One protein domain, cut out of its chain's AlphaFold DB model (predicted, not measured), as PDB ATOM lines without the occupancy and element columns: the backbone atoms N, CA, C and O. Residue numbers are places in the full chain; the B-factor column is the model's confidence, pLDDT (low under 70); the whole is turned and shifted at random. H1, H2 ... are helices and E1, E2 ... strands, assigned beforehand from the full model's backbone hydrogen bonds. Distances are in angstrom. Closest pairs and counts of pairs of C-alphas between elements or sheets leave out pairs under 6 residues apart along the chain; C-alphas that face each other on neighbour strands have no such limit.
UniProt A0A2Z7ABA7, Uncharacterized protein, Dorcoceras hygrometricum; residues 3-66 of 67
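Overview. This is residues 3 to 66 of the 67 residues of an uncharacterized protein of Dorcoceras hygrometricum (UniProt A0A2Z7ABA7). A small sandwich: a twisted sheet of three strands, E1 E2 E3, faces a two-stranded hairpin, E4 and E5, with the strands of the two crossed. The short helix H1 packs on E4, and a long loop, residues 38 to 49, joins the two sheets. The 64 printed residues hold one named helix and five named strands, in the order H1 E1 E2 E3 E4 E5; both sheets are antiparallel and the class is mostly strand. The whole is compact, radius of gyration of the C-alphas 10.9 A, and spans 27 by 23 by 20 A.

Arrangement. H1, residues 3 to 8, touches E4, residues 50 to 56; their closest C-alphas, of Tyr 7 and Ile 53, are 5.8 A apart. Every O i to N i+4 pair of H1 is within hydrogen-bond range. Residues 13 to 14 pair antiparallel with residues 50 to 51 of E4. E1, residues 16 to 21, E2, residues 24 to 29, and E3, residues 32 to 37, form a meander, each strand the antiparallel neighbour of the one before; N 18 and O 26 are 2.9 A apart, N 27 and O 34 2.9 A. E4 and E5, residues 61 to 65, are a hairpin, with N 52 and O 64 2.8 A apart. The two sheets form a sandwich, face to face, their strands at 90 degrees. E3 touches E5; the closest C-alphas, of Ala 34 and Ile 61, are 4.7 A apart.

Along the chain. H1 begins at C-alpha 3 (-36.876, -28.011, 12.078) and is 8.7 A long. E1 measures 14.4 A, E2 15.4 A, E3 16.1 A, E4 16.8 A and E5 13.6 A, ending at C-alpha 65 (-25.950, -16.108, 9.968).

Size, cuts and confidence. The C-alphas farthest apart, of Asn 46 and Pro 58, are 29.9 A apart. The printed part has no cut. The link E3 to E4 is long, 12 residues; within it residues 40 to 48 have pLDDT under 70.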
ATOM      1  N   LEU A   3     -37.402 -29.278  11.570       81.31
ATOM      2  CA  LEU A   3     -36.876 -28.011  12.078       81.31
ATOM      3  C   LEU A   3     -36.484 -28.056  13.569       81.31
ATOM      4  O   LEU A   3     -35.403 -27.625  13.960       81.31
ATOM      5  N   LYS A   4     -37.326 -28.664  14.420       86.12
ATOM      6  CA  LYS A   4     -37.046 -28.811  15.861       86.12
ATOM      7  C   LYS A   4     -35.838 -29.720  16.117       86.12
ATOM      8  O   LYS A   4     -35.093 -29.483  17.063       86.12
ATOM      9  N   LYS A   5     -35.629 -30.743  15.279       85.94
ATOM     10  CA  LYS A   5     -34.441 -31.608  15.363       85.94
ATOM     11  C   LYS A   5     -33.182 -30.860  14.921       85.94
ATOM     12  O   LYS A   5     -32.136 -31.069  15.521       85.94
ATOM     13  N   MET A   6     -33.276 -30.000  13.906       83.44
ATOM     14  CA  MET A   6     -32.160 -29.157  13.450       83.44
ATOM     15  C   MET A   6     -31.753 -28.146  14.522       83.44
ATOM     16  O   MET A   6     -30.571 -28.055  14.846       83.44
ATOM     17  N   TYR A   7     -32.740 -27.489  15.142       86.31
ATOM     18  CA  TYR A   7     -32.531 -26.594  16.281       86.31
ATOM     19  C   TYR A   7     -31.849 -27.310  17.451       86.31
ATOM     20  O   TYR A   7     -30.817 -26.862  17.929       86.31
ATOM     21  N   GLN A   8     -32.345 -28.487  17.854       86.50
ATOM     22  CA  GLN A   8     -31.727 -29.278  18.930       86.50
ATOM     23  C   GLN A   8     -30.299 -29.739  18.620       86.50
ATOM     24  O   GLN A   8     -29.515 -29.968  19.537       86.50
ATOM     25  N   LYS A   9     -29.962 -29.908  17.340       86.25
ATOM     26  CA  LYS A   9     -28.620 -30.304  16.904       86.25
ATOM     27  C   LYS A   9     -27.656 -29.121  16.782       86.25
ATOM     28  O   LYS A   9     -26.491 -29.369  16.484       86.25
ATOM     29  N   ASN A  10     -28.116 -27.874  16.966       75.38
ATOM     30  CA  ASN A  10     -27.364 -26.652  16.641       75.38
ATOM     31  C   ASN A  10     -26.678 -26.737  15.263       75.38
ATOM     32  O   ASN A  10     -25.574 -26.235  15.054       75.38
ATOM     33  N   GLY A  11     -27.322 -27.434  14.323       77.00
ATOM     34  CA  GLY A  11     -26.771 -27.664  12.999       77.00
ATOM     35  C   GLY A  11     -26.879 -26.399  12.163       77.00
ATOM     36  O   GLY A  11     -27.930 -25.763  12.139       77.00
ATOM     37  N   GLN A  12     -25.805 -26.061  11.455       81.38
ATOM     38  CA  GLN A  12     -25.870 -25.079  10.381       81.38
ATOM     39  C   GLN A  12     -26.814 -25.594   9.296       81.38
ATOM     40  O   GLN A  12     -26.622 -26.703   8.786       81.38
ATOM     41  N   VAL A  13     -27.811 -24.795   8.933       78.38
ATOM     42  CA  VAL A  13     -28.747 -25.127   7.863       78.38
ATOM     43  C   VAL A  13     -28.401 -24.298   6.634       78.38
ATOM     44  O   VAL A  13     -28.228 -23.085   6.734       78.38
ATOM     45  N   LYS A  14     -28.213 -24.956   5.488       76.94
ATOM     46  CA  LYS A  14     -27.941 -24.277   4.219       76.94
ATOM     47  C   LYS A  14     -29.269 -23.877   3.607       76.94
ATOM     48  O   LYS A  14     -30.053 -24.768   3.308       76.94
ATOM     49  N   GLU A  15     -29.473 -22.585   3.391       74.88
ATOM     50  CA  GLU A  15     -30.776 -22.069   2.983       74.88
ATOM     51  C   GLU A  15     -30.661 -20.892   2.018       74.88
ATOM     52  O   GLU A  15     -29.566 -20.390   1.747       74.88
ATOM     53  N   PHE A  16     -31.802 -20.480   1.466       75.62
ATOM     54  CA  PHE A  16     -31.879 -19.418   0.470       75.62
ATOM     55  C   PHE A  16     -32.643 -18.216   1.016       75.62
ATOM     56  O   PHE A  16     -33.785 -18.324   1.464       75.62
ATOM     57  N   VAL A  17     -32.013 -17.043   0.936       75.69
ATOM     58  CA  VAL A  17     -32.688 -15.773   1.202       75.69
ATOM     59  C   VAL A  17     -33.600 -15.449   0.028       75.69
ATOM     60  O   VAL A  17     -33.138 -15.361  -1.109       75.69
ATOM     61  N   THR A  18     -34.890 -15.282   0.301       78.50
ATOM     62  CA  THR A  18     -35.918 -15.111  -0.732       78.50
ATOM     63  C   THR A  18     -36.135 -13.640  -1.068       78.50
ATOM     64  O   THR A  18     -35.998 -13.243  -2.223       78.50
ATOM     65  N   GLU A  19     -36.422 -12.803  -0.071       84.06
ATOM     66  CA  GLU A  19     -36.754 -11.393  -0.287       84.06
ATOM     67  C   GLU A  19     -36.349 -10.489   0.883       84.06
ATOM     68  O   GLU A  19     -36.221 -10.919   2.031       84.06
ATOM     69  N   LYS A  20     -36.157  -9.197   0.596       87.31
ATOM     70  CA  LYS A  20     -35.955  -8.173   1.625       87.31
ATOM     71  C   LYS A  20     -37.312  -7.702   2.141       87.31
ATOM     72  O   LYS A  20     -38.138  -7.236   1.362       87.31
ATOM     73  N   VAL A  21     -37.494  -7.736   3.456       88.81
ATOM     74  CA  VAL A  21     -38.718  -7.288   4.133       88.81
ATOM     75  C   VAL A  21     -38.400  -6.168   5.126       88.81
ATOM     76  O   VAL A  21     -37.249  -5.758   5.308       88.81
ATOM     77  N   ARG A  22     -39.422  -5.625   5.793       90.50
ATOM     78  CA  ARG A  22     -39.206  -4.609   6.830       90.50
ATOM     79  C   ARG A  22     -38.391  -5.205   7.985       90.50
ATOM     80  O   ARG A  22     -38.839  -6.128   8.650       90.50
ATOM     81  N   GLY A  23     -37.217  -4.628   8.244       88.69
ATOM     82  CA  GLY A  23     -36.350  -5.002   9.368       88.69
ATOM     83  C   GLY A  23     -35.422  -6.194   9.119       88.69
ATOM     84  O   GLY A  23     -34.705  -6.579  10.040       88.69
ATOM     85  N   GLY A  24     -35.395  -6.774   7.916       90.62
ATOM     86  CA  GLY A  24     -34.607  -7.976   7.658       90.62
ATOM     87  C   GLY A  24     -34.860  -8.599   6.294       90.62
ATOM     88  O   GLY A  24     -35.218  -7.917   5.331       90.62
ATOM     89  N   TYR A  25     -34.683  -9.909   6.240       89.25
ATOM     90  CA  TYR A  25     -34.901 -10.732   5.064       89.25
ATOM     91  C   TYR A  25     -35.781 -11.929   5.413       89.25
ATOM     92  O   TYR A  25     -35.755 -12.425   6.540       89.25
ATOM     93  N   SER A  26     -36.556 -12.382   4.436       89.62
ATOM     94  CA  SER A  26     -37.241 -13.669   4.478       89.62
ATOM     95  C   SER A  26     -36.290 -14.760   3.983       89.62
ATOM     96  O   SER A  26     -35.508 -14.540   3.052       89.62
ATOM     97  N   VAL A  27     -36.323 -15.920   4.630       87.44
ATOM     98  CA  VAL A  27     -35.485 -17.087   4.330       87.44
ATOM     99  C   VAL A  27     -36.390 -18.311   4.288       87.44
ATOM    100  O   VAL A  27     -37.214 -18.484   5.184       87.44
ATOM    101  N   ASP A  28     -36.256 -19.155   3.268       87.69
ATOM    102  CA  ASP A  28     -36.905 -20.473   3.276       87.69
ATOM    103  C   ASP A  28     -35.997 -21.466   3.997       87.69
ATOM    104  O   ASP A  28     -34.818 -21.527   3.669       87.69
ATOM    105  N   ILE A  29     -36.527 -22.190   4.988       84.62
ATOM    106  CA  ILE A  29     -35.805 -23.229   5.725       84.62
ATOM    107  C   ILE A  29     -36.597 -24.519   5.731       84.62
ATOM    108  O   ILE A  29     -37.614 -24.615   6.423       84.62
ATOM    109  N   ALA A  30     -36.127 -25.528   4.998       82.38
ATOM    110  CA  ALA A  30     -36.822 -26.810   4.866       82.38
ATOM    111  C   ALA A  30     -38.343 -26.640   4.595       82.38
ATOM    112  O   ALA A  30     -39.180 -27.302   5.224       82.38
ATOM    113  N   GLY A  31     -38.714 -25.695   3.720       83.88
ATOM    114  CA  GLY A  31     -40.107 -25.384   3.379       83.88
ATOM    115  C   GLY A  31     -40.885 -24.592   4.439       83.88
ATOM    116  O   GLY A  31     -42.116 -24.603   4.425       83.88
ATOM    117  N   HIS A  32     -40.196 -23.957   5.390       86.12
ATOM    118  CA  HIS A  32     -40.781 -23.047   6.376       86.12
ATOM    119  C   HIS A  32     -40.217 -21.640   6.178       86.12
ATOM    120  O   HIS A  32     -39.004 -21.469   6.081       86.12
ATOM    121  N   PHE A  33     -41.075 -20.621   6.204       88.56
ATOM    122  CA  PHE A  33     -40.614 -19.235   6.182       88.56
ATOM    123  C   PHE A  33     -40.002 -18.840   7.530       88.56
ATOM    124  O   PHE A  33     -40.623 -18.986   8.585       88.56
ATOM    125  N   ALA A  34     -38.787 -18.309   7.478       90.88
ATOM    126  CA  ALA A  34     -38.049 -17.785   8.611       90.88
ATOM    127  C   ALA A  34     -37.621 -16.336   8.367       90.88
ATOM    128  O   ALA A  34     -37.500 -15.867   7.235       90.88
ATOM    129  N   PHE A  35     -37.371 -15.624   9.460       91.75
ATOM    130  CA  PHE A  35     -36.947 -14.236   9.448       91.75
ATOM    131  C   PHE A  35     -35.476 -14.115   9.839       91.75
ATOM    132  O   PHE A  35     -35.062 -14.549  10.917       91.75
ATOM    133  N   LEU A  36     -34.697 -13.477   8.969       89.81
ATOM    134  CA  LEU A  36     -33.329 -13.055   9.231       89.81
ATOM    135  C   LEU A  36     -33.331 -11.551   9.559       89.81
ATOM    136  O   LEU A  36     -33.465 -10.732   8.645       89.81
ATOM    137  N   PRO A  37     -33.184 -11.147  10.832       90.19
ATOM    138  CA  PRO A  37     -33.137  -9.740  11.199       90.19
ATOM    139  C   PRO A  37     -31.911  -9.057  10.590       90.19
ATOM    140  O   PRO A  37     -30.811  -9.616  10.584       90.19
ATOM    141  N   ILE A  38     -32.081  -7.818  10.118       86.00
ATOM    142  CA  ILE A  38     -30.961  -7.024   9.612       86.00
ATOM    143  C   ILE A  38     -30.040  -6.683  10.788       86.00
ATOM    144  O   ILE A  38     -30.418  -5.962  11.713       86.00
ATOM    145  N   ARG A  39     -28.830  -7.241  10.786       77.94
ATOM    146  CA  ARG A  39     -27.791  -6.902  11.762       77.94
ATOM    147  C   ARG A  39     -26.700  -6.081  11.066       77.94
ATOM    148  O   ARG A  39     -26.475  -6.276   9.873       77.94
ATOM    149  N   PRO A  40     -26.007  -5.172  11.777       58.84
ATOM    150  CA  PRO A  40     -24.974  -4.314  11.184       58.84
ATOM    151  C   PRO A  40     -23.796  -5.081  10.566       58.84
ATOM    152  O   PRO A  40     -22.989  -4.493   9.855       58.84
ATOM    153  N   HIS A  41     -23.672  -6.377  10.859       56.28
ATOM    154  CA  HIS A  41     -22.581  -7.211  10.392       56.28
ATOM    155  C   HIS A  41     -23.031  -8.091   9.217       56.28
ATOM    156  O   HIS A  41     -23.732  -9.083   9.393       56.28
ATOM    157  N   SER A  42     -22.601  -7.681   8.023       57.50
ATOM    158  CA  SER A  42     -22.167  -8.565   6.934       57.50
ATOM    159  C   SER A  42     -23.179  -9.566   6.362       57.50
ATOM    160  O   SER A  42     -22.811 -10.702   6.088       57.50
ATOM    161  N   PHE A  43     -24.422  -9.156   6.086       64.06
ATOM    162  CA  PHE A  43     -25.242  -9.916   5.137       64.06
ATOM    163  C   PHE A  43     -24.777  -9.620   3.702       64.06
ATOM    164  O   PHE A  43     -25.109  -8.579   3.129       64.06
ATOM    165  N   SER A  44     -23.971 -10.518   3.132       61.50
ATOM    166  CA  SER A  44     -23.644 -10.519   1.705       61.50
ATOM    167  C   SER A  44     -24.675 -11.375   0.982       61.50
ATOM    168  O   SER A  44     -24.718 -12.576   1.180       61.50
ATOM    169  N   HIS A  45     -25.467 -10.778   0.090       58.66
ATOM    170  CA  HIS A  45     -26.487 -11.479  -0.708       58.66
ATOM    171  C   HIS A  45     -25.921 -12.623  -1.582       58.66
ATOM    172  O   HIS A  45     -26.672 -13.432  -2.120       58.66
ATOM    173  N   ASN A  46     -24.593 -12.697  -1.727       54.81
ATOM    174  CA  ASN A  46     -23.904 -13.732  -2.474       54.81
ATOM    175  C   ASN A  46     -23.222 -14.721  -1.525       54.81
ATOM    176  O   ASN A  46     -22.232 -14.359  -0.894       54.81
ATOM    177  N   SER A  47     -23.698 -15.972  -1.574       52.03
ATOM    178  CA  SER A  47     -22.966 -17.241  -1.396       52.03
ATOM    179  C   SER A  47     -23.459 -18.120  -0.248       52.03
ATOM    180  O   SER A  47     -23.142 -17.868   0.894       52.03
ATOM    181  N   SER A  48     -24.166 -19.214  -0.580       61.31
ATOM    182  CA  SER A  48     -24.342 -20.422   0.257       61.31
ATOM    183  C   SER A  48     -24.435 -20.178   1.770       61.31
ATOM    184  O   SER A  48     -23.824 -20.924   2.542       61.31
ATOM    185  N   ASP A  49     -25.171 -19.142   2.173       71.12
ATOM    186  CA  ASP A  49     -25.154 -18.703   3.554       71.12
ATOM    187  C   ASP A  49     -25.773 -19.805   4.396       71.12
ATOM    188  O   ASP A  49     -26.831 -20.372   4.099       71.12
ATOM    189  N   ARG A  50     -25.027 -20.183   5.422       81.69
ATOM    190  CA  ARG A  50     -25.504 -21.114   6.422       81.69
ATOM    191  C   ARG A  50     -26.105 -20.303   7.545       81.69
ATOM    192  O   ARG A  50     -25.578 -19.257   7.917       81.69
ATOM    193  N   PHE A  51     -27.185 -20.811   8.107       84.56
ATOM    194  CA  PHE A  51     -27.894 -20.151   9.184       84.56
ATOM    195  C   PHE A  51     -27.960 -21.053  10.407       84.56
ATOM    196  O   PHE A  51     -28.053 -22.279  10.302       84.56
ATOM    197  N   TYR A  52     -27.936 -20.428  11.576       88.75
ATOM    198  CA  TYR A  52     -28.370 -21.044  12.816       88.75
ATOM    199  C   TYR A  52     -29.812 -20.641  13.089       88.75
ATOM    200  O   TYR A  52     -30.193 -19.481  12.923       88.75
ATOM    201  N   ILE A  53     -30.604 -21.601  13.552       89.69
ATOM    202  CA  ILE A  53     -31.931 -21.312  14.084       89.69
ATOM    203  C   ILE A  53     -31.738 -20.689  15.470       89.69
ATOM    204  O   ILE A  53     -31.302 -21.365  16.397       89.69
ATOM    205  N   GLU A  54     -32.042 -19.400  15.601       90.06
ATOM    206  CA  GLU A  54     -31.953 -18.667  16.868       90.06
ATOM    207  C   GLU A  54     -33.163 -18.990  17.752       90.06
ATOM    208  O   GLU A  54     -33.016 -19.269  18.943       90.06
ATOM    209  N   SER A  55     -34.363 -19.018  17.161       90.56
ATOM    210  CA  SER A  55     -35.586 -19.395  17.872       90.56
ATOM    211  C   SER A  55     -36.647 -20.013  16.959       90.56
ATOM    212  O   SER A  55     -36.746 -19.687  15.775       90.56
ATOM    213  N   ILE A  56     -37.458 -20.905  17.538       90.44
ATOM    214  CA  ILE A  56     -38.661 -21.470  16.916       90.44
ATOM    215  C   ILE A  56     -39.842 -21.157  17.831       90.44
ATOM    216  O   ILE A  56     -39.958 -21.742  18.911       90.44
ATOM    217  N   ASN A  57     -40.727 -20.277  17.377       88.50
ATOM    218  CA  ASN A  57     -42.012 -19.994  18.009       88.50
ATOM    219  C   ASN A  57     -43.154 -20.513  17.118       88.50
ATOM    220  O   ASN A  57     -42.941 -20.702  15.921       88.50
ATOM    221  N   PRO A  58     -44.364 -20.733  17.667       84.69
ATOM    222  CA  PRO A  58     -45.518 -21.169  16.876       84.69
ATOM    223  C   PRO A  58     -45.823 -20.250  15.689       84.69
ATOM    224  O   PRO A  58     -46.222 -20.735  14.636       84.69
ATOM    225  N   ASP A  59     -45.583 -18.947  15.859       86.62
ATOM    226  CA  ASP A  59     -45.914 -17.935  14.855       86.62
ATOM    227  C   ASP A  59     -44.732 -17.561  13.956       86.62
ATOM    228  O   ASP A  59     -44.942 -17.069  12.854       86.62
ATOM    229  N   ASN A  60     -43.489 -17.737  14.425       88.88
ATOM    230  CA  ASN A  60     -42.304 -17.215  13.743       88.88
ATOM    231  C   ASN A  60     -41.058 -18.060  14.014       88.88
ATOM    232  O   ASN A  60     -40.811 -18.500  15.141       88.88
ATOM    233  N   ILE A  61     -40.210 -18.187  12.997       91.81
ATOM    234  CA  ILE A  61     -38.869 -18.766  13.102       91.81
ATOM    235  C   ILE A  61     -37.867 -17.641  12.877       91.81
ATOM    236  O   ILE A  61     -37.981 -16.903  11.899       91.81
ATOM    237  N   VAL A  62     -36.889 -17.510  13.769       91.94
ATOM    238  CA  VAL A  62     -35.822 -16.512  13.634       91.94
ATOM    239  C   VAL A  62     -34.504 -17.221  13.419       91.94
ATOM    240  O   VAL A  62     -34.174 -18.171  14.136       91.94
ATOM    241  N   VAL A  63     -33.746 -16.737  12.443       90.38
ATOM    242  CA  VAL A  63     -32.425 -17.260  12.116       90.38
ATOM    243  C   VAL A  63     -31.360 -16.187  12.142       90.38
ATOM    244  O   VAL A  63     -31.631 -15.003  11.970       90.38
ATOM    245  N   VAL A  64     -30.125 -16.623  12.345       88.31
ATOM    246  CA  VAL A  64     -28.933 -15.779  12.316       88.31
ATOM    247  C   VAL A  64     -27.888 -16.413  11.414       88.31
ATOM    248  O   VAL A  64     -27.859 -17.632  11.252       88.31
ATOM    249  N   MET A  65     -27.031 -15.595  10.809       83.69
ATOM    250  CA  MET A  65     -25.950 -16.108   9.968       83.69
ATOM    251  C   MET A  65     -24.974 -16.948  10.792       83.69
ATOM    252  O   MET A  65     -24.635 -16.599  11.925       83.69
ATOM    253  N   ALA A  66     -24.516 -18.048  10.207       76.50
ATOM    254  CA  ALA A  66     -23.419 -18.836  10.727       76.50
ATOM    255  C   ALA A  66     -22.099 -18.235  10.230       76.50
ATOM    256  O   ALA A  66     -21.705 -18.464   9.090       76.50
TER     257      ALA A  66